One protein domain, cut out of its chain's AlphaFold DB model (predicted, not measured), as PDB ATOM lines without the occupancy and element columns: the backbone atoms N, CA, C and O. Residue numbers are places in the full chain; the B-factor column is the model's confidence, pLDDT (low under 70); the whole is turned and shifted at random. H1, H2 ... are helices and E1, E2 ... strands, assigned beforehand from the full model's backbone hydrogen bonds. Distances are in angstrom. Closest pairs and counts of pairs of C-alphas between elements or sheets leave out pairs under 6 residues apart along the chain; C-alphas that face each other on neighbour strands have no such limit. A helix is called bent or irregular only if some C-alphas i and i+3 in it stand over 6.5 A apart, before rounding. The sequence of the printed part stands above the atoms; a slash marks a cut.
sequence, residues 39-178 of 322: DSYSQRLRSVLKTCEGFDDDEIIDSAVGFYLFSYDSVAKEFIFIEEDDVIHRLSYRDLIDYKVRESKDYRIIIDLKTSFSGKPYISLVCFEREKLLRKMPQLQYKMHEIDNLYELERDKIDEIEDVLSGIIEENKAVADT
ATOM      1  N   ASP A  39     -50.816  51.287 -23.642       62.00
ATOM      2  CA  ASP A  39     -50.319  52.321 -22.718       62.00
ATOM      3  C   ASP A  39     -50.669  52.044 -21.246       62.00
ATOM      4  O   ASP A  39     -49.860  52.288 -20.354       62.00
ATOM      5  N   SER A  40     -51.876  51.534 -20.976       64.56
ATOM      6  CA  SER A  40     -52.348  51.281 -19.609       64.56
ATOM      7  C   SER A  40     -51.633  50.110 -18.932       64.56
ATOM      8  O   SER A  40     -51.421  50.150 -17.720       64.56
ATOM      9  N   TYR A  41     -51.308  49.053 -19.679       69.12
ATOM     10  CA  TYR A  41     -50.671  47.853 -19.128       69.12
ATOM     11  C   TYR A  41     -49.144  47.932 -19.225       69.12
ATOM     12  O   TYR A  41     -48.465  47.547 -18.272       69.12
ATOM     13  N   SER A  42     -48.602  48.531 -20.292       74.88
ATOM     14  CA  SER A  42     -47.170  48.829 -20.390       74.88
ATOM     15  C   SER A  42     -46.720  49.776 -19.280       74.88
ATOM     16  O   SER A  42     -45.683  49.533 -18.677       74.88
ATOM     17  N   GLN A  43     -47.511  50.790 -18.902       82.06
ATOM     18  CA  GLN A  43     -47.170  51.664 -17.770       82.06
ATOM     19  C   GLN A  43     -47.025  50.911 -16.437       82.06
ATOM     20  O   GLN A  43     -46.124  51.245 -15.667       82.06
ATOM     21  N   ARG A  44     -47.835  49.869 -16.168       86.00
ATOM     22  CA  ARG A  44     -47.639  49.012 -14.982       86.00
ATOM     23  C   ARG A  44     -46.318  48.253 -15.081       86.00
ATOM     24  O   ARG A  44     -45.503  48.369 -14.172       86.00
ATOM     25  N   LEU A  45     -46.069  47.535 -16.174       88.94
ATOM     26  CA  LEU A  45     -44.861  46.707 -16.302       88.94
ATOM     27  C   LEU A  45     -43.578  47.554 -16.353       88.94
ATOM     28  O   LEU A  45     -42.596  47.220 -15.698       88.94
ATOM     29  N   ARG A  46     -43.617  48.728 -16.993       88.44
ATOM     30  CA  ARG A  46     -42.553  49.747 -16.948       88.44
ATOM     31  C   ARG A  46     -42.355  50.342 -15.550       88.44
ATOM     32  O   ARG A  46     -41.263  50.815 -15.259       88.44
ATOM     33  N   SER A  47     -43.363  50.327 -14.671       87.31
ATOM     34  CA  SER A  47     -43.180  50.721 -13.263       87.31
ATOM     35  C   SER A  47     -42.513  49.626 -12.422       87.31
ATOM     36  O   SER A  47     -41.741  49.957 -11.528       87.31
ATOM     37  N   VAL A  48     -42.721  48.345 -12.758       88.19
ATOM     38  CA  VAL A  48     -41.985  47.211 -12.165       88.19
ATOM     39  C   VAL A  48     -40.538  47.185 -12.669       88.19
ATOM     40  O   VAL A  48     -39.620  47.012 -11.868       88.19
ATOM     41  N   LEU A  49     -40.305  47.459 -13.959       88.50
ATOM     42  CA  LEU A  49     -38.959  47.569 -14.542       88.50
ATOM     43  C   LEU A  49     -38.091  48.594 -13.794       88.50
ATOM     44  O   LEU A  49     -36.949  48.303 -13.471       88.50
ATOM     45  N   LYS A  50     -38.669  49.734 -13.398       87.81
ATOM     46  CA  LYS A  50     -38.009  50.780 -12.587       87.81
ATOM     47  C   LYS A  50     -37.709  50.400 -11.133       87.81
ATOM     48  O   LYS A  50     -37.163  51.206 -10.387       87.81
ATOM     49  N   THR A  51     -38.083  49.196 -10.704       87.06
ATOM     50  CA  THR A  51     -37.601  48.601  -9.443       87.06
ATOM     51  C   THR A  51     -36.477  47.583  -9.662       87.06
ATOM     52  O   THR A  51     -35.915  47.076  -8.696       87.06
ATOM     53  N   CYS A  52     -36.122  47.299 -10.920       84.12
ATOM     54  CA  CYS A  52     -35.060  46.379 -11.304       84.12
ATOM     55  C   CYS A  52     -33.794  47.169 -11.669       84.12
ATOM     56  O   CYS A  52     -33.687  47.706 -12.769       84.12
ATOM     57  N   GLU A  53     -32.815  47.208 -10.761       80.06
ATOM     58  CA  GLU A  53     -31.541  47.902 -10.994       80.06
ATOM     59  C   GLU A  53     -30.862  47.434 -12.292       80.06
ATOM     60  O   GLU A  53     -30.556  46.245 -12.447       80.06
ATOM     61  N   GLY A  54     -30.609  48.378 -13.203       73.00
ATOM     62  CA  GLY A  54     -29.908  48.158 -14.473       73.00
ATOM     63  C   GLY A  54     -30.711  48.484 -15.735       73.00
ATOM     64  O   GLY A  54     -30.084  48.708 -16.758       73.00
ATOM     65  N   PHE A  55     -32.047  48.579 -15.667       79.75
ATOM     66  CA  PHE A  55     -32.924  48.631 -16.854       79.75
ATOM     67  C   PHE A  55     -33.662  49.980 -17.064       79.75
ATOM     68  O   PHE A  55     -34.746  50.024 -17.647       79.75
ATOM     69  N   ASP A  56     -33.127  51.096 -16.550       65.81
ATOM     70  CA  ASP A  56     -33.814  52.406 -16.567       65.81
ATOM     71  C   ASP A  56     -33.736  53.167 -17.912       65.81
ATOM     72  O   ASP A  56     -34.646  53.946 -18.213       65.81
ATOM     73  N   ASP A  57     -32.686  52.943 -18.715       59.56
ATOM     74  CA  ASP A  57     -32.395  53.645 -19.988       59.56
ATOM     75  C   ASP A  57     -32.438  52.708 -21.230       59.56
ATOM     76  O   ASP A  57     -32.036  53.098 -22.329       59.56
ATOM     77  N   ASP A  58     -32.924  51.473 -21.066       68.31
ATOM     78  CA  ASP A  58     -32.777  50.373 -22.033       68.31
ATOM     79  C   ASP A  58     -33.759  50.385 -23.222       68.31
ATOM     80  O   ASP A  58     -34.815  51.030 -23.222       68.31
ATOM     81  N   GLU A  59     -33.452  49.566 -24.238       83.56
ATOM     82  CA  GLU A  59     -34.444  49.159 -25.235       83.56
ATOM     83  C   GLU A  59     -35.529  48.289 -24.571       83.56
ATOM     84  O   GLU A  59     -35.250  47.288 -23.904       83.56
ATOM     85  N   ILE A  60     -36.794  48.687 -24.744       88.50
ATOM     86  CA  ILE A  60     -37.968  48.060 -24.123       88.50
ATOM     87  C   ILE A  60     -38.965  47.669 -25.212       88.50
ATOM     88  O   ILE A  60     -39.474  48.534 -25.930       88.50
ATOM     89  N   ILE A  61     -39.295  46.380 -25.271       90.12
ATOM     90  CA  ILE A  61     -40.335  45.813 -26.131       90.12
ATOM     91  C   ILE A  61     -41.562  45.527 -25.253       90.12
ATOM     92  O   ILE A  61     -41.589  44.569 -24.476       90.12
ATOM     93  N   ASP A  62     -42.578  46.387 -25.361       89.81
ATOM     94  CA  ASP A  62     -43.877  46.187 -24.711       89.81
ATOM     95  C   ASP A  62     -44.734  45.181 -25.498       89.81
ATOM     96  O   ASP A  62     -44.833  45.263 -26.724       89.81
ATOM     97  N   SER A  63     -45.429  44.291 -24.786       90.62
ATOM     98  CA  SER A  63     -46.498  43.461 -25.352       90.62
ATOM     99  C   SER A  63     -47.674  44.316 -25.843       90.62
ATOM    100  O   SER A  63     -48.159  45.185 -25.110       90.62
ATOM    101  N   ALA A  64     -48.209  44.036 -27.036       86.75
ATOM    102  CA  ALA A  64     -49.343  44.775 -27.604       86.75
ATOM    103  C   ALA A  64     -50.653  44.524 -26.827       86.75
ATOM    104  O   ALA A  64     -51.521  45.401 -26.764       86.75
ATOM    105  N   VAL A  65     -50.780  43.359 -26.181       87.12
ATOM    106  CA  VAL A  65     -51.858  43.038 -25.221       87.12
ATOM    107  C   VAL A  65     -51.477  43.266 -23.750       87.12
ATOM    108  O   VAL A  65     -52.310  43.084 -22.852       87.12
ATOM    109  N   GLY A  66     -50.236  43.680 -23.480       87.75
ATOM    110  CA  GLY A  66     -49.717  43.927 -22.136       87.75
ATOM    111  C   GLY A  66     -49.676  42.675 -21.257       87.75
ATOM    112  O   GLY A  66     -50.100  42.748 -20.103       87.75
ATOM    113  N   PHE A  67     -49.259  41.527 -21.807       91.62
ATOM    114  CA  PHE A  67     -49.032  40.286 -21.043       91.62
ATOM    115  C   PHE A  67     -47.618  40.168 -20.491       91.62
ATOM    116  O   PHE A  67     -47.410  39.463 -19.504       91.62
ATOM    117  N   TYR A  68     -46.663  40.853 -21.110       93.50
ATOM    118  CA  TYR A  68     -45.289  40.940 -20.648       93.50
ATOM    119  C   TYR A  68     -44.652  42.275 -21.055       93.50
ATOM    120  O   TYR A  68     -45.174  43.022 -21.888       93.50
ATOM    121  N   LEU A  69     -43.492  42.544 -20.472       93.56
ATOM    122  CA  LEU A  69     -42.501  43.495 -20.947       93.56
ATOM    123  C   LEU A  69     -41.180  42.744 -21.107       93.56
ATOM    124  O   LEU A  69     -40.829  41.929 -20.252       93.56
ATOM    125  N   PHE A  70     -40.462  43.020 -22.192       94.44
ATOM    126  CA  PHE A  70     -39.086  42.579 -22.398       94.44
ATOM    127  C   PHE A  70     -38.153  43.791 -22.449       94.44
ATOM    128  O   PHE A  70     -38.496  44.811 -23.048       94.44
ATOM    129  N   SER A  71     -36.976  43.685 -21.839       93.81
ATOM    130  CA  SER A  71     -35.922  44.698 -21.938       93.81
ATOM    131  C   SER A  71     -34.537  44.063 -21.798       93.81
ATOM    132  O   SER A  71     -34.417  42.948 -21.277       93.81
ATOM    133  N   TYR A  72     -33.500  44.723 -22.315       91.44
ATOM    134  CA  TYR A  72     -32.154  44.162 -22.372       91.44
ATOM    135  C   TYR A  72     -31.050  45.228 -22.339       91.44
ATOM    136  O   TYR A  72     -31.071  46.166 -23.137       91.44
ATOM    137  N   ASP A  73     -30.031  45.001 -21.503       88.31
ATOM    138  CA  ASP A  73     -28.800  45.789 -21.508       88.31
ATOM    139  C   ASP A  73     -27.681  45.023 -22.228       88.31
ATOM    140  O   ASP A  73     -27.123  44.020 -21.758       88.31
ATOM    141  N   SER A  74     -27.303  45.557 -23.388       83.25
ATOM    142  CA  SER A  74     -26.192  45.063 -24.202       83.25
ATOM    143  C   SER A  74     -24.796  45.292 -23.592       83.25
ATOM    144  O   SER A  74     -23.829  44.698 -24.087       83.25
ATOM    145  N   VAL A  75     -24.682  46.120 -22.545       85.31
ATOM    146  CA  VAL A  75     -23.450  46.478 -21.824       85.31
ATOM    147  C   VAL A  75     -23.222  45.554 -20.625       85.31
ATOM    148  O   VAL A  75     -22.174  44.908 -20.567       85.31
ATOM    149  N   ALA A  76     -24.191  45.424 -19.711       86.38
ATOM    150  CA  ALA A  76     -24.160  44.449 -18.616       86.38
ATOM    151  C   ALA A  76     -24.268  42.997 -19.107       86.38
ATOM    152  O   ALA A  76     -23.832  42.084 -18.405       86.38
ATOM    153  N   LYS A  77     -24.785  42.784 -20.330       90.69
ATOM    154  CA  LYS A  77     -25.070  41.464 -20.917       90.69
ATOM    155  C   LYS A  77     -26.131  40.717 -20.113       90.69
ATOM    156  O   LYS A  77     -25.951  39.553 -19.743       90.69
ATOM    157  N   GLU A  78     -27.251  41.393 -19.878       92.62
ATOM    158  CA  GLU A  78     -28.423  40.857 -19.188       92.62
ATOM    159  C   GLU A  78     -29.716  41.217 -19.924       92.62
ATOM    160  O   GLU A  78     -29.799  42.227 -20.618       92.62
ATOM    161  N   PHE A  79     -30.740  40.381 -19.769       93.75
ATOM    162  CA  PHE A  79     -32.094  40.672 -20.231       93.75
ATOM    163  C   PHE A  79     -33.122  40.303 -19.165       93.75
ATOM    164  O   PHE A  79     -32.866  39.477 -18.280       93.75
ATOM    165  N   ILE A  80     -34.295  40.923 -19.252       94.06
ATOM    166  CA  ILE A  80     -35.383  40.756 -18.297       94.06
ATOM    167  C   ILE A  80     -36.718  40.572 -19.018       94.06
ATOM    168  O   ILE A  80     -37.071  41.322 -19.928       94.06
ATOM    169  N   PHE A  81     -37.473  39.567 -18.580       94.56
ATOM    170  CA  PHE A  81     -38.902  39.440 -18.847       94.56
ATOM    171  C   PHE A  81     -39.682  39.719 -17.565       94.56
ATOM    172  O   PHE A  81     -39.354  39.177 -16.508       94.56
ATOM    173  N   ILE A  82     -40.736  40.524 -17.673       93.69
ATOM    174  CA  ILE A  82     -41.691  40.798 -16.594       93.69
ATOM    175  C   ILE A  82     -43.080  40.425 -17.110       93.69
ATOM    176  O   ILE A  82     -43.557  41.039 -18.060       93.69
ATOM    177  N   GLU A  83     -43.726  39.422 -16.519       93.31
ATOM    178  CA  GLU A  83     -45.080  38.984 -16.887       93.31
ATOM    179  C   GLU A  83     -46.168  39.817 -16.172       93.31
ATOM    180  O   GLU A  83     -45.940  40.391 -15.110       93.31
ATOM    181  N   GLU A  84     -47.387  39.852 -16.722       88.94
ATOM    182  CA  GLU A  84     -48.563  40.556 -16.164       88.94
ATOM    183  C   GLU A  84     -48.923  40.148 -14.723       88.94
ATOM    184  O   GLU A  84     -49.534  40.921 -13.978       88.94
ATOM    185  N   ASP A  85     -48.530  38.942 -14.331       87.38
ATOM    186  CA  ASP A  85     -48.737  38.364 -13.006       87.38
ATOM    187  C   ASP A  85     -47.556  38.687 -12.044       87.38
ATOM    188  O   ASP A  85     -47.326  37.974 -11.072       87.38
ATOM    189  N   ASP A  86     -46.799  39.755 -12.346       84.94
ATOM    190  CA  ASP A  86     -45.595  40.271 -11.661       84.94
ATOM    191  C   ASP A  86     -44.444  39.247 -11.503       84.94
ATOM    192  O   ASP A  86     -43.561  39.391 -10.654       84.94
ATOM    193  N   VAL A  87     -44.414  38.212 -12.352       90.81
ATOM    194  CA  VAL A  87     -43.318  37.232 -12.405       90.81
ATOM    195  C   VAL A  87     -42.143  37.817 -13.189       90.81
ATOM    196  O   VAL A  87     -42.296  38.203 -14.347       90.81
ATOM    197  N   ILE A  88     -40.964  37.860 -12.565       92.62
ATOM    198  CA  ILE A  88     -39.743  38.436 -13.143       92.62
ATOM    199  C   ILE A  88     -38.727  37.330 -13.452       92.62
ATOM    200  O   ILE A  88     -38.349  36.554 -12.572       92.62
ATOM    201  N   HIS A  89     -38.229  37.310 -14.689       92.75
ATOM    202  CA  HIS A  89     -37.137  36.447 -15.144       92.75
ATOM    203  C   HIS A  89     -35.989  37.324 -15.662       92.75
ATOM    204  O   HIS A  89     -36.001  37.750 -16.815       92.75
ATOM    205  N   ARG A  90     -35.003  37.604 -14.802       92.88
ATOM    206  CA  ARG A  90     -33.725  38.250 -15.161       92.88
ATOM    207  C   ARG A  90     -32.692  37.162 -15.461       92.88
ATOM    208  O   ARG A  90     -32.549  36.236 -14.663       92.88
ATOM    209  N   LEU A  91     -31.996  37.254 -16.592       93.00
ATOM    210  CA  LEU A  91     -30.964  36.298 -17.014       93.00
ATOM    211  C   LEU A  91     -29.738  37.038 -17.559       93.00
ATOM    212  O   LEU A  91     -29.882  38.028 -18.275       93.00
ATOM    213  N   SER A  92     -28.534  36.514 -17.304       92.88
ATOM    214  CA  SER A  92     -27.369  36.921 -18.090       92.88
ATOM    215  C   SER A  92     -27.435  36.288 -19.478       92.88
ATOM    216  O   SER A  92     -27.917  35.168 -19.655       92.88
ATOM    217  N   TYR A  93     -26.872  36.973 -20.472       93.06
ATOM    218  CA  TYR A  93     -26.704  36.468 -21.834       93.06
ATOM    219  C   TYR A  93     -26.059  35.078 -21.840       93.06
ATOM    220  O   TYR A  93     -26.482  34.208 -22.595       93.06
ATOM    221  N   ARG A  94     -25.075  34.846 -20.959       90.69
ATOM    222  CA  ARG A  94     -24.338  33.574 -20.842       90.69
ATOM    223  C   ARG A  94     -25.198  32.395 -20.395       90.69
ATOM    224  O   ARG A  94     -24.824  31.253 -20.648       90.69
ATOM    225  N   ASP A  95     -26.315  32.667 -19.726       92.50
ATOM    226  CA  ASP A  95     -27.213  31.634 -19.223       92.50
ATOM    227  C   ASP A  95     -28.214  31.169 -20.282       92.50
ATOM    228  O   ASP A  95     -28.787  30.094 -20.127       92.50
ATOM    229  N   LEU A  96     -28.394  31.915 -21.380       94.69
ATOM    230  CA  LEU A  96     -29.218  31.505 -22.516       94.69
ATOM    231  C   LEU A  96     -28.447  30.532 -23.426       94.69
ATOM    232  O   LEU A  96     -27.535  30.921 -24.159       94.69
ATOM    233  N   ILE A  97     -28.847  29.258 -23.403       93.69
ATOM    234  CA  ILE A  97     -28.277  28.203 -24.256       93.69
ATOM    235  C   ILE A  97     -28.958  28.182 -25.628       93.69
ATOM    236  O   ILE A  97     -28.297  28.004 -26.652       93.69
ATOM    237  N   ASP A  98     -30.287  28.277 -25.631       95.19
ATOM    238  CA  ASP A  98     -31.143  28.096 -26.805       95.19
ATOM    239  C   ASP A  98     -32.505  28.763 -26.552       95.19
ATOM    240  O   ASP A  98     -32.898  28.935 -25.394       95.19
ATOM    241  N   TYR A  99     -33.256  29.089 -27.603       96.75
ATOM    242  CA  TYR A  99     -34.654  29.515 -27.468       96.75
ATOM    243  C   TYR A  99     -35.534  28.882 -28.548       96.75
ATOM    244  O   TYR A  99     -35.051  28.399 -29.572       96.75
ATOM    245  N   LYS A 100     -36.847  28.876 -28.322       96.94
ATOM    246  CA  LYS A 100     -37.825  28.436 -29.315       96.94
ATOM    247  C   LYS A 100     -39.161  29.143 -29.144       96.94
ATOM    248  O   LYS A 100     -39.783  29.030 -28.091       96.94
ATOM    249  N   VAL A 101     -39.668  29.755 -30.209       96.81
ATOM    250  CA  VAL A 101     -41.061  30.212 -30.260       96.81
ATOM    251  C   VAL A 101     -41.995  29.064 -30.663       96.81
ATOM    252  O   VAL A 101     -41.680  28.215 -31.505       96.81
ATOM    253  N   ARG A 102     -43.166  29.008 -30.023       96.06
ATOM    254  CA  ARG A 102     -44.274  28.099 -30.338       96.06
ATOM    255  C   ARG A 102     -45.549  28.892 -30.593       96.06
ATOM    256  O   ARG A 102     -46.130  29.441 -29.660       96.06
ATOM    257  N   GLU A 103     -46.019  28.860 -31.834       94.88
ATOM    258  CA  GLU A 103     -47.359  29.312 -32.209       94.88
ATOM    259  C   GLU A 103     -48.373  28.154 -32.177       94.88
ATOM    260  O   GLU A 103     -48.062  27.024 -32.566       94.88
ATOM    261  N   SER A 104     -49.607  28.442 -31.755       91.50
ATOM    262  CA  SER A 104     -50.762  27.542 -31.862       91.50
ATOM    263  C   SER A 104     -51.857  28.129 -32.751       91.50
ATOM    264  O   SER A 104     -52.105  29.334 -32.743       91.50
ATOM    265  N   LYS A 105     -52.601  27.243 -33.428       87.25
ATOM    266  CA  LYS A 105     -53.810  27.579 -34.205       87.25
ATOM    267  C   LYS A 105     -54.905  28.239 -33.364       87.25
ATOM    268  O   LYS A 105     -55.745  28.945 -33.909       87.25
ATOM    269  N   ASP A 106     -54.881  28.028 -32.051       88.81
ATOM    270  CA  ASP A 106     -55.837  28.599 -31.099       88.81
ATOM    271  C   ASP A 106     -55.449  30.017 -30.637       88.81
ATOM    272  O   ASP A 106     -55.971  30.505 -29.635       88.81
ATOM    273  N   TYR A 107     -54.567  30.693 -31.389       91.56
ATOM    274  CA  TYR A 107     -54.049  32.035 -31.110       91.56
ATOM    275  C   TYR A 107     -53.330  32.070 -29.757       91.56
ATOM    276  O   TYR A 107     -53.780  32.685 -28.785       91.56
ATOM    277  N   ARG A 108     -52.197  31.363 -29.698       95.75
ATOM    278  CA  ARG A 108     -51.285  31.348 -28.550       95.75
ATOM    279  C   ARG A 108     -49.841  31.396 -29.039       95.75
ATOM    280  O   ARG A 108     -49.493  30.626 -29.931       95.75
ATOM    281  N   ILE A 109     -49.030  32.264 -28.442       96.62
ATOM    282  CA  ILE A 109     -47.592  32.404 -28.693       96.62
ATOM    283  C   ILE A 109     -46.870  32.176 -27.364       96.62
ATOM    284  O   ILE A 109     -47.226  32.784 -26.353       96.62
ATOM    285  N   ILE A 110     -45.879  31.286 -27.364       96.62
ATOM    286  CA  ILE A 110     -45.024  30.991 -26.208       96.62
ATOM    287  C   ILE A 110     -43.565  31.129 -26.641       96.62
ATOM    288  O   ILE A 110     -43.201  30.555 -27.667       96.62
ATOM    289  N   ILE A 111     -42.732  31.812 -25.853       97.44
ATOM    290  CA  ILE A 111     -41.270  31.699 -25.962       97.44
ATOM    291  C   ILE A 111     -40.798  30.687 -24.919       97.44
ATOM    292  O   ILE A 111     -41.012  30.882 -23.726       97.44
ATOM    293  N   ASP A 112     -40.136  29.618 -25.353       97.00
ATOM    294  CA  ASP A 112     -39.359  28.752 -24.474       97.00
ATOM    295  C   ASP A 112     -37.895  29.197 -24.485       97.00
ATOM    296  O   ASP A 112     -37.250  29.188 -25.534       97.00
ATOM    297  N   LEU A 113     -37.354  29.543 -23.322       96.62
ATOM    298  CA  LEU A 113     -35.929  29.776 -23.105       96.62
ATOM    299  C   LEU A 113     -35.315  28.526 -22.472       96.62
ATOM    300  O   LEU A 113     -35.839  28.007 -21.485       96.62
ATOM    301  N   LYS A 114     -34.189  28.054 -23.006       95.94
ATOM    302  CA  LYS A 114     -33.382  26.981 -22.415       95.94
ATOM    303  C   LYS A 114     -32.171  27.587 -21.719       95.94
ATOM    304  O   LYS A 114     -31.401  28.313 -22.351       95.94
ATOM    305  N   THR A 115     -31.982  27.257 -20.445       93.81
ATOM    306  CA  THR A 115     -31.003  27.930 -19.584       93.81
ATOM    307  C   THR A 115     -29.864  27.021 -19.111       93.81
ATOM    308  O   THR A 115     -29.958  25.791 -19.155       93.81
ATOM    309  N   SER A 116     -28.791  27.642 -18.617       90.25
ATOM    310  CA  SER A 116     -27.703  27.021 -17.846       90.25
ATOM    311  C   SER A 116     -28.138  26.505 -16.463       90.25
ATOM    312  O   SER A 116     -27.455  25.659 -15.878       90.25
ATOM    313  N   PHE A 117     -29.250  27.008 -15.916       87.00
ATOM    314  CA  PHE A 117     -29.607  26.835 -14.512       87.00
ATOM    315  C   PHE A 117     -30.148  25.433 -14.222       87.00
ATOM    316  O   PHE A 117     -31.256  25.079 -14.626       87.00
ATOM    317  N   SER A 118     -29.423  24.664 -13.410       77.06
ATOM    318  CA  SER A 118     -29.804  23.303 -13.001       77.06
ATOM    319  C   SER A 118     -31.196  23.203 -12.358       77.06
ATOM    320  O   SER A 118     -31.882  22.203 -12.554       77.06
ATOM    321  N   GLY A 119     -31.633  24.233 -11.623       79.31
ATOM    322  CA  GLY A 119     -32.954  24.289 -10.983       79.31
ATOM    323  C   GLY A 119     -34.101  24.803 -11.870       79.31
ATOM    324  O   GLY A 119     -35.261  24.585 -11.531       79.31
ATOM    325  N   LYS A 120     -33.806  25.477 -12.992       85.38
ATOM    326  CA  LYS A 120     -34.796  25.990 -13.963       85.38
ATOM    327  C   LYS A 120     -34.254  25.910 -15.407       85.38
ATOM    328  O   LYS A 120     -34.119  26.943 -16.066       85.38
ATOM    329  N   PRO A 121     -33.949  24.704 -15.933       89.56
ATOM    330  CA  PRO A 121     -33.296  24.542 -17.239       89.56
ATOM    331  C   PRO A 121     -34.177  24.954 -18.430       89.56
ATOM    332  O   PRO A 121     -33.674  25.096 -19.542       89.56
ATOM    333  N   TYR A 122     -35.480  25.155 -18.204       93.81
ATOM    334  CA  TYR A 122     -36.426  25.703 -19.171       93.81
ATOM    335  C   TYR A 122     -37.340  26.733 -18.498       93.81
ATOM    336  O   TYR A 122     -37.796  26.514 -17.374       93.81
ATOM    337  N   ILE A 123     -37.628  27.827 -19.203       94.25
ATOM    338  CA  ILE A 123     -38.595  28.866 -18.825       94.25
ATOM    339  C   ILE A 123     -39.549  29.043 -20.012       94.25
ATOM    340  O   ILE A 123     -39.084  29.270 -21.124       94.25
ATOM    341  N   SER A 124     -40.862  28.936 -19.797       94.75
ATOM    342  CA  SER A 124     -41.882  29.124 -20.843       94.75
ATOM    343  C   SER A 124     -42.704  30.378 -20.558       94.75
ATOM    344  O   SER A 124     -43.439  30.414 -19.575       94.75
ATOM    345  N   LEU A 125     -42.604  31.373 -21.435       94.38
ATOM    346  CA  LEU A 125     -43.215  32.697 -21.309       94.38
ATOM    347  C   LEU A 125     -44.447  32.783 -22.217       94.38
ATOM    348  O   LEU A 125     -44.336  32.549 -23.423       94.38
ATOM    349  N   VAL A 126     -45.628  33.091 -21.671       94.44
ATOM    350  CA  VAL A 126     -46.882  33.137 -22.454       94.44
ATOM    351  C   VAL A 126     -47.127  34.548 -22.986       94.44
ATOM    352  O   VAL A 126     -47.833  35.353 -22.385       94.44
ATOM    353  N   CYS A 127     -46.543  34.827 -24.148       94.38
ATOM    354  CA  CYS A 127     -46.580  36.141 -24.781       94.38
ATOM    355  C   CYS A 127     -47.951  36.511 -25.361       94.38
ATOM    356  O   CYS A 127     -48.381  37.653 -25.243       94.38
ATOM    357  N   PHE A 128     -48.671  35.541 -25.928       95.06
ATOM    358  CA  PHE A 128     -50.060  35.721 -26.349       95.06
ATOM    359  C   PHE A 128     -50.871  34.476 -26.009       95.06
ATOM    360  O   PHE A 128     -50.400  33.355 -26.180       95.06
ATOM    361  N   GLU A 129     -52.120  34.663 -25.604       95.25
ATOM    362  CA  GLU A 129     -53.115  33.605 -25.466       95.25
ATOM    363  C   GLU A 129     -54.513  34.216 -25.573       95.25
ATOM    364  O   GLU A 129     -54.917  35.034 -24.744       95.25
ATOM    365  N   ARG A 130     -55.280  33.796 -26.582       93.75
ATOM    366  CA  ARG A 130     -56.635  34.300 -26.835       93.75
ATOM    367  C   ARG A 130     -57.591  34.099 -25.659       93.75
ATOM    368  O   ARG A 130     -58.474  34.929 -25.467       93.75
ATOM    369  N   GLU A 131     -57.425  33.051 -24.854       93.00
ATOM    370  CA  GLU A 131     -58.212  32.890 -23.627       93.00
ATOM    371  C   GLU A 131     -57.869  33.939 -22.567       93.00
ATOM    372  O   GLU A 131     -58.782  34.612 -22.086       93.00
ATOM    373  N   LYS A 132     -56.584  34.140 -22.234       92.06
ATOM    374  CA  LYS A 132     -56.158  35.211 -21.314       92.06
ATOM    375  C   LYS A 132     -56.626  36.582 -21.832       92.06
ATOM    376  O   LYS A 132     -57.153  37.379 -21.057       92.06
ATOM    377  N   LEU A 133     -56.582  36.802 -23.152       91.44
ATOM    378  CA  LEU A 133     -57.034  38.045 -23.788       91.44
ATOM    379  C   LEU A 133     -58.548  38.238 -23.666       91.44
ATOM    380  O   LEU A 133     -58.990  39.322 -23.307       91.44
ATOM    381  N   LEU A 134     -59.354  37.203 -23.907       91.56
ATOM    382  CA  LEU A 134     -60.814  37.282 -23.779       91.56
ATOM    383  C   LEU A 134     -61.289  37.377 -22.323       91.56
ATOM    384  O   LEU A 134     -62.341  37.962 -22.078       91.56
ATOM    385  N   ARG A 135     -60.518  36.865 -21.354       90.19
ATOM    386  CA  ARG A 135     -60.763  37.088 -19.917       90.19
ATOM    387  C   ARG A 135     -60.471  38.545 -19.526       90.19
ATOM    388  O   ARG A 135     -61.272  39.150 -18.820       90.19
ATOM    389  N   LYS A 136     -59.368  39.116 -20.028       85.62
ATOM    390  CA  LYS A 136     -58.950  40.520 -19.821       85.62
ATOM    391  C   LYS A 136     -59.821  41.529 -20.587       85.62
ATOM    392  O   LYS A 136     -60.010  42.655 -20.132       85.62
ATOM    393  N   MET A 137     -60.349  41.138 -21.747       84.94
ATOM    394  CA  MET A 137     -61.101  41.988 -22.679       84.94
ATOM    395  C   MET A 137     -62.314  41.252 -23.297       84.94
ATOM    396  O   MET A 137     -62.322  40.977 -24.504       84.94
ATOM    397  N   PRO A 138     -63.383  40.959 -22.525       86.56
ATOM    398  CA  PRO A 138     -64.563  40.242 -23.028       86.56
ATOM    399  C   PRO A 138     -65.234  40.898 -24.245       86.56
ATOM    400  O   PRO A 138     -65.826  40.215 -25.081       86.56
ATOM    401  N   GLN A 139     -65.095  42.219 -24.407       85.19
ATOM    402  CA  GLN A 139     -65.589  42.979 -25.560       85.19
ATOM    403  C   GLN A 139     -65.019  42.519 -26.917       85.19
ATOM    404  O   GLN A 139     -65.634  42.782 -27.953       85.19
ATOM    405  N   LEU A 140     -63.879  41.817 -26.934       86.31
ATOM    406  CA  LEU A 140     -63.285  41.261 -28.154       86.31
ATOM    407  C   LEU A 140     -63.968  39.963 -28.625       86.31
ATOM    408  O   LEU A 140     -63.769  39.555 -29.769       86.31
ATOM    409  N   GLN A 141     -64.828  39.332 -27.809       87.81
ATOM    410  CA  GLN A 141     -65.466  38.042 -28.122       87.81
ATOM    411  C   GLN A 141     -66.235  38.033 -29.454       87.81
ATOM    412  O   GLN A 141     -66.290  37.006 -30.127       87.81
ATOM    413  N   TYR A 142     -66.798  39.173 -29.858       87.81
ATOM    414  CA  TYR A 142     -67.555  39.328 -31.108       87.81
ATOM    415  C   TYR A 142     -66.754  40.004 -32.232       87.81
ATOM    416  O   TYR A 142     -67.305  40.316 -33.286       87.81
ATOM    417  N   LYS A 143     -65.452  40.234 -32.023       88.12
ATOM    418  CA  LYS A 143     -64.586  41.025 -32.898       88.12
ATOM    419  C   LYS A 143     -63.313  40.266 -33.290       88.12
ATOM    420  O   LYS A 143     -62.211  40.716 -32.994       88.12
ATOM    421  N   MET A 144     -63.453  39.132 -33.982       87.12
ATOM    422  CA  MET A 144     -62.287  38.320 -34.384       87.12
ATOM    423  C   MET A 144     -61.211  39.154 -35.099       87.12
ATOM    424  O   MET A 144     -60.067  39.088 -34.689       87.12
ATOM    425  N   HIS A 145     -61.585  40.061 -36.010       88.12
ATOM    426  CA  HIS A 145     -60.634  40.950 -36.696       88.12
ATOM    427  C   HIS A 145     -59.784  41.856 -35.776       88.12
ATOM    428  O   HIS A 145     -58.674  42.219 -36.150       88.12
ATOM    429  N   GLU A 146     -60.263  42.233 -34.581       87.81
ATOM    430  CA  GLU A 146     -59.432  42.949 -33.598       87.81
ATOM    431  C   GLU A 146     -58.471  41.987 -32.878       87.81
ATOM    432  O   GLU A 146     -57.341  42.370 -32.597       87.81
ATOM    433  N   ILE A 147     -58.869  40.728 -32.651       90.38
ATOM    434  CA  ILE A 147     -57.987  39.669 -32.124       90.38
ATOM    435  C   ILE A 147     -56.924  39.275 -33.160       90.38
ATOM    436  O   ILE A 147     -55.763  39.133 -32.796       90.38
ATOM    437  N   ASP A 148     -57.299  39.143 -34.434       90.12
ATOM    438  CA  ASP A 148     -56.395  38.836 -35.549       90.12
ATOM    439  C   ASP A 148     -55.312  39.921 -35.679       90.12
ATOM    440  O   ASP A 148     -54.123  39.616 -35.732       90.12
ATOM    441  N   ASN A 149     -55.715  41.199 -35.635       90.12
ATOM    442  CA  ASN A 149     -54.788  42.331 -35.642       90.12
ATOM    443  C   ASN A 149     -53.869  42.343 -34.408       90.12
ATOM    444  O   ASN A 149     -52.678  42.597 -34.552       90.12
ATOM    445  N   LEU A 150     -54.399  42.077 -33.206       90.56
ATOM    446  CA  LEU A 150     -53.596  42.014 -31.977       90.56
ATOM    447  C   LEU A 150     -52.610  40.837 -31.983       90.56
ATOM    448  O   LEU A 150     -51.494  40.994 -31.506       90.56
ATOM    449  N   TYR A 151     -52.991  39.688 -32.546       92.75
ATOM    450  CA  TYR A 151     -52.110  38.530 -32.697       92.75
ATOM    451  C   TYR A 151     -50.941  38.841 -33.639       92.75
ATOM    452  O   TYR A 151     -49.793  38.633 -33.265       92.75
ATOM    453  N   GLU A 152     -51.206  39.406 -34.820       92.00
ATOM    454  CA  GLU A 152     -50.145  39.767 -35.772       92.00
ATOM    455  C   GLU A 152     -49.257  40.923 -35.263       92.00
ATOM    456  O   GLU A 152     -48.058  40.922 -35.529       92.00
ATOM    457  N   LEU A 153     -49.802  41.867 -34.482       91.19
ATOM    458  CA  LEU A 153     -49.008  42.887 -33.777       91.19
ATOM    459  C   LEU A 153     -48.093  42.277 -32.707       91.19
ATOM    460  O   LEU A 153     -46.941  42.685 -32.584       91.19
ATOM    461  N   GLU A 154     -48.579  41.289 -31.949       93.00
ATOM    462  CA  GLU A 154     -47.737  40.580 -30.985       93.00
ATOM    463  C   GLU A 154     -46.638  39.783 -31.702       93.00
ATOM    464  O   GLU A 154     -45.501  39.780 -31.246       93.00
ATOM    465  N   ARG A 155     -46.921  39.174 -32.862       94.31
ATOM    466  CA  ARG A 155     -45.896  38.495 -33.681       94.31
ATOM    467  C   ARG A 155     -44.815  39.446 -34.174       94.31
ATOM    468  O   ARG A 155     -43.644  39.128 -34.015       94.31
ATOM    469  N   ASP A 156     -45.179  40.627 -34.681       92.12
ATOM    470  CA  ASP A 156     -44.197  41.642 -35.093       92.12
ATOM    471  C   ASP A 156     -43.216  41.987 -33.944       92.12
ATOM    472  O   ASP A 156     -42.021  42.175 -34.200       92.12
ATOM    473  N   LYS A 157     -43.701  41.997 -32.688       92.69
ATOM    474  CA  LYS A 157     -42.908  42.201 -31.458       92.69
ATOM    475  C   LYS A 157     -42.141  40.956 -31.000       92.69
ATOM    476  O   LYS A 157     -41.033  41.082 -30.485       92.69
ATOM    477  N   ILE A 158     -42.672  39.757 -31.216       95.94
ATOM    478  CA  ILE A 158     -41.973  38.498 -30.917       95.94
ATOM    479  C   ILE A 158     -40.812  38.273 -31.888       95.94
ATOM    480  O   ILE A 158     -39.738  37.887 -31.441       95.94
ATOM    481  N   ASP A 159     -40.960  38.631 -33.162       94.62
ATOM    482  CA  ASP A 159     -39.861  38.677 -34.132       94.62
ATOM    483  C   ASP A 159     -38.734  39.643 -33.687       94.62
ATOM    484  O   ASP A 159     -37.557  39.359 -33.897       94.62
ATOM    485  N   GLU A 160     -39.060  40.795 -33.075       93.50
ATOM    486  CA  GLU A 160     -38.047  41.721 -32.517       93.50
ATOM    487  C   GLU A 160     -37.288  41.086 -31.339       93.50
ATOM    488  O   GLU A 160     -36.080  41.283 -31.190       93.50
ATOM    489  N   ILE A 161     -37.976  40.275 -30.533       95.50
ATOM    490  CA  ILE A 161     -37.375  39.510 -29.436       95.50
ATOM    491  C   ILE A 161     -36.534  38.342 -29.977       95.50
ATOM    492  O   ILE A 161     -35.434  38.119 -29.473       95.50
ATOM    493  N   GLU A 162     -36.976  37.635 -31.023       95.75
ATOM    494  CA  GLU A 162     -36.172  36.610 -31.708       95.75
ATOM    495  C   GLU A 162     -34.866  37.196 -32.272       95.75
ATOM    496  O   GLU A 162     -33.804  36.591 -32.104       95.75
ATOM    497  N   ASP A 163     -34.914  38.393 -32.872       93.31
ATOM    498  CA  ASP A 163     -33.729  39.127 -33.337       93.31
ATOM    499  C   ASP A 163     -32.741  39.405 -32.180       93.31
ATOM    500  O   ASP A 163     -31.520  39.339 -32.369       93.31
ATOM    501  N   VAL A 164     -33.219  39.709 -30.966       93.69
ATOM    502  CA  VAL A 164     -32.362  39.906 -29.776       93.69
ATOM    503  C   VAL A 164     -31.816  38.575 -29.247       93.69
ATOM    504  O   VAL A 164     -30.598  38.429 -29.131       93.69
ATOM    505  N   LEU A 165     -32.673  37.582 -28.989       95.75
ATOM    506  CA  LEU A 165     -32.280  36.269 -28.454       95.75
ATOM    507  C   LEU A 165     -31.316  35.521 -29.394       95.75
ATOM    508  O   LEU A 165     -30.367  34.883 -28.930       95.75
ATOM    509  N   SER A 166     -31.492  35.656 -30.712       94.00
ATOM    510  CA  SER A 166     -30.546  35.150 -31.717       94.00
ATOM    511  C   SER A 166     -29.173  35.808 -31.589       94.00
ATOM    512  O   SER A 166     -28.162  35.109 -31.539       94.00
ATOM    513  N   GLY A 167     -29.129  37.141 -31.473       91.94
ATOM    514  CA  GLY A 167     -27.882  37.891 -31.307       91.94
ATOM    515  C   GLY A 167     -27.110  37.494 -30.044       91.94
ATOM    516  O   GLY A 167     -25.891  37.336 -30.099       91.94
ATOM    517  N   ILE A 168     -27.818  37.246 -28.936       92.50
ATOM    518  CA  ILE A 168     -27.244  36.739 -27.678       92.50
ATOM    519  C   ILE A 168     -26.562  35.379 -27.897       92.50
ATOM    520  O   ILE A 168     -25.410  35.173 -27.511       92.50
ATOM    521  N   ILE A 169     -27.256  34.448 -28.555       92.88
ATOM    522  CA  ILE A 169     -26.746  33.098 -28.816       92.88
ATOM    523  C   ILE A 169     -25.563  33.116 -29.801       92.88
ATOM    524  O   ILE A 169     -24.627  32.326 -29.646       92.88
ATOM    525  N   GLU A 170     -25.572  33.990 -30.810       89.94
ATOM    526  CA  GLU A 170     -24.445  34.153 -31.736       89.94
ATOM    527  C   GLU A 170     -23.215  34.780 -31.059       89.94
ATOM    528  O   GLU A 170     -22.099  34.298 -31.271       89.94
ATOM    529  N   GLU A 171     -23.398  35.778 -30.186       86.75
ATOM    530  CA  GLU A 171     -22.311  36.362 -29.387       86.75
ATOM    531  C   GLU A 171     -21.682  35.313 -28.451       86.75
ATOM    532  O   GLU A 171     -20.459  35.142 -28.449       86.75
ATOM    533  N   ASN A 172     -22.503  34.533 -27.735       84.69
ATOM    534  CA  ASN A 172     -22.035  33.434 -26.881       84.69
ATOM    535  C   ASN A 172     -21.187  32.407 -27.657       84.69
ATOM    536  O   ASN A 172     -20.136  31.977 -27.177       84.69
ATOM    537  N   LYS A 173     -21.611  32.031 -28.873       83.31
ATOM    538  CA  LYS A 173     -20.866  31.098 -29.741       83.31
ATOM    539  C   LYS A 173     -19.523  31.684 -30.184       83.31
ATOM    540  O   LYS A 173     -18.508  31.000 -30.087       83.31
ATOM    541  N   ALA A 174     -19.483  32.956 -30.583       74.44
ATOM    542  CA  ALA A 174     -18.241  33.620 -30.992       74.44
ATOM    543  C   ALA A 174     -17.196  33.713 -29.856       74.44
ATOM    544  O   ALA A 174     -15.991  33.627 -30.116       74.44
ATOM    545  N   VAL A 175     -17.644  33.846 -28.602       68.25
ATOM    546  CA  VAL A 175     -16.781  33.818 -27.405       68.25
ATOM    547  C   VAL A 175     -16.291  32.399 -27.077       68.25
ATOM    548  O   VAL A 175     -15.173  32.242 -26.594       68.25
ATOM    549  N   ALA A 176     -17.078  31.359 -27.362       62.91
ATOM    550  CA  ALA A 176     -16.659  29.965 -27.183       62.91
ATOM    551  C   ALA A 176     -15.672  29.486 -28.270       62.91
ATOM    552  O   ALA A 176     -14.738  28.744 -27.969       62.91
ATOM    553  N   ASP A 177     -15.852  29.933 -29.517       60.66
ATOM    554  CA  ASP A 177     -15.011  29.562 -30.666       60.66
ATOM    555  C   ASP A 177     -13.686  30.348 -30.753       60.66
ATOM    556  O   ASP A 177     -12.843  30.047 -31.604       60.66
ATOM    557  N   THR A 178     -13.455  31.353 -29.897       50.09
ATOM    558  CA  THR A 178     -12.171  32.071 -29.855       50.09
ATOM    559  C   THR A 178     -11.138  31.277 -29.041       50.09
ATOM    560  O   THR A 178     -11.310  31.119 -27.832       50.09
TER     561      THR A 178
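Overview. This is residues 39 to 178 of the 322 residues of an uncharacterized protein of uncultured Dysgonomonas sp (UniProt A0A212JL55). One long helix, H4, runs the length of an elongated body and covers one face of each of two antiparallel sheets. The sheet E1 to E4 is sandwiched between H4 and the short helix H1, while E5 to E7 form a second, twisted sheet along H4; the small helices H2 and H3 lie at one end. The printed part has 140 residues with four named helices and seven named strands, in the order H1, E1 to E7, H2, H3, H4, and its class is mixed. It is compact, with a radius of gyration of the C-alphas of 15.6 A, and spans 55 by 32 by 27 A.

Arrangement. H1, residues 39 to 49, is on the sheet of E1, residues 59 to 62, E2, 68 to 73, E3, 78 to 83, and E4, 88 to 92, at a height over the sheet of 8.0 A. The closest C-alphas of H1 and E2 are those of Leu 45 and Leu 69, 6.1 A apart. These strands form a meander, each the antiparallel neighbour of the one before, with N 61 and O 70 at 2.8 A, N 71 and O 80 at 3.0 A, and N 81 and O 89 at 2.9 A, within hydrogen-bond range. E5, residues 96 to 104, E6, 108 to 115, and E7, 122 to 129, form a second meander, with N 100 and O 112 at 2.8 A and N 113 and O 123 at 2.8 A. E4 and E5 meet only through their link. H2, residues 130 to 136, only grazes this second sheet with residues 130 to 132. H3, residues 138 to 142, is irregular, but only just: C-alphas 139 and 142 are 6.9 A apart. H2 and H3 are close but not clearly touching, with Leu 134 and Leu 140 their closest C-alphas at 6.4 A. H4, residues 144 to 176, is on the second sheet in two layers, a helix on one face, at a height over the sheet of 8.8 A; it runs along the strands, at 11 degrees to E6 on the local plane. The closest C-alphas of H4 and E5 are those of Ile 169 and Ile 97, 6.9 A apart. H4 is also on the first sheet, at a height over the sheet of 10.2 A, on the opposite face from H1: three layers, with helices on both faces. Every O i to N i+4 pair is within hydrogen-bond range in H2 and H4, 6 of 7 in H1 and 0 of 1 in H3, where 1 of 2 O i to N i+3 pairs is.

Along the chain. H1 begins at C-alpha 39, (-50.319, 52.321, -22.718). E5, the longest strand, measures 23.8 A from first to last C-alpha, and E6 22.4 A. H4 measures 46.9 A, from C-alpha 144 at (-62.287, 38.320, -34.384) to C-alpha 176 at (-16.659, 29.965, -27.183).

Size, cuts and confidence. The two C-alphas farthest apart, those of Tyr 142 and Thr 178, are 55.9 A apart. The printed part has no cut, and no link between its named elements is long. The mean pLDDT of the printed part is 88.4; residues 39 to 41, 56 to 58 and 175 to 178 are under 70.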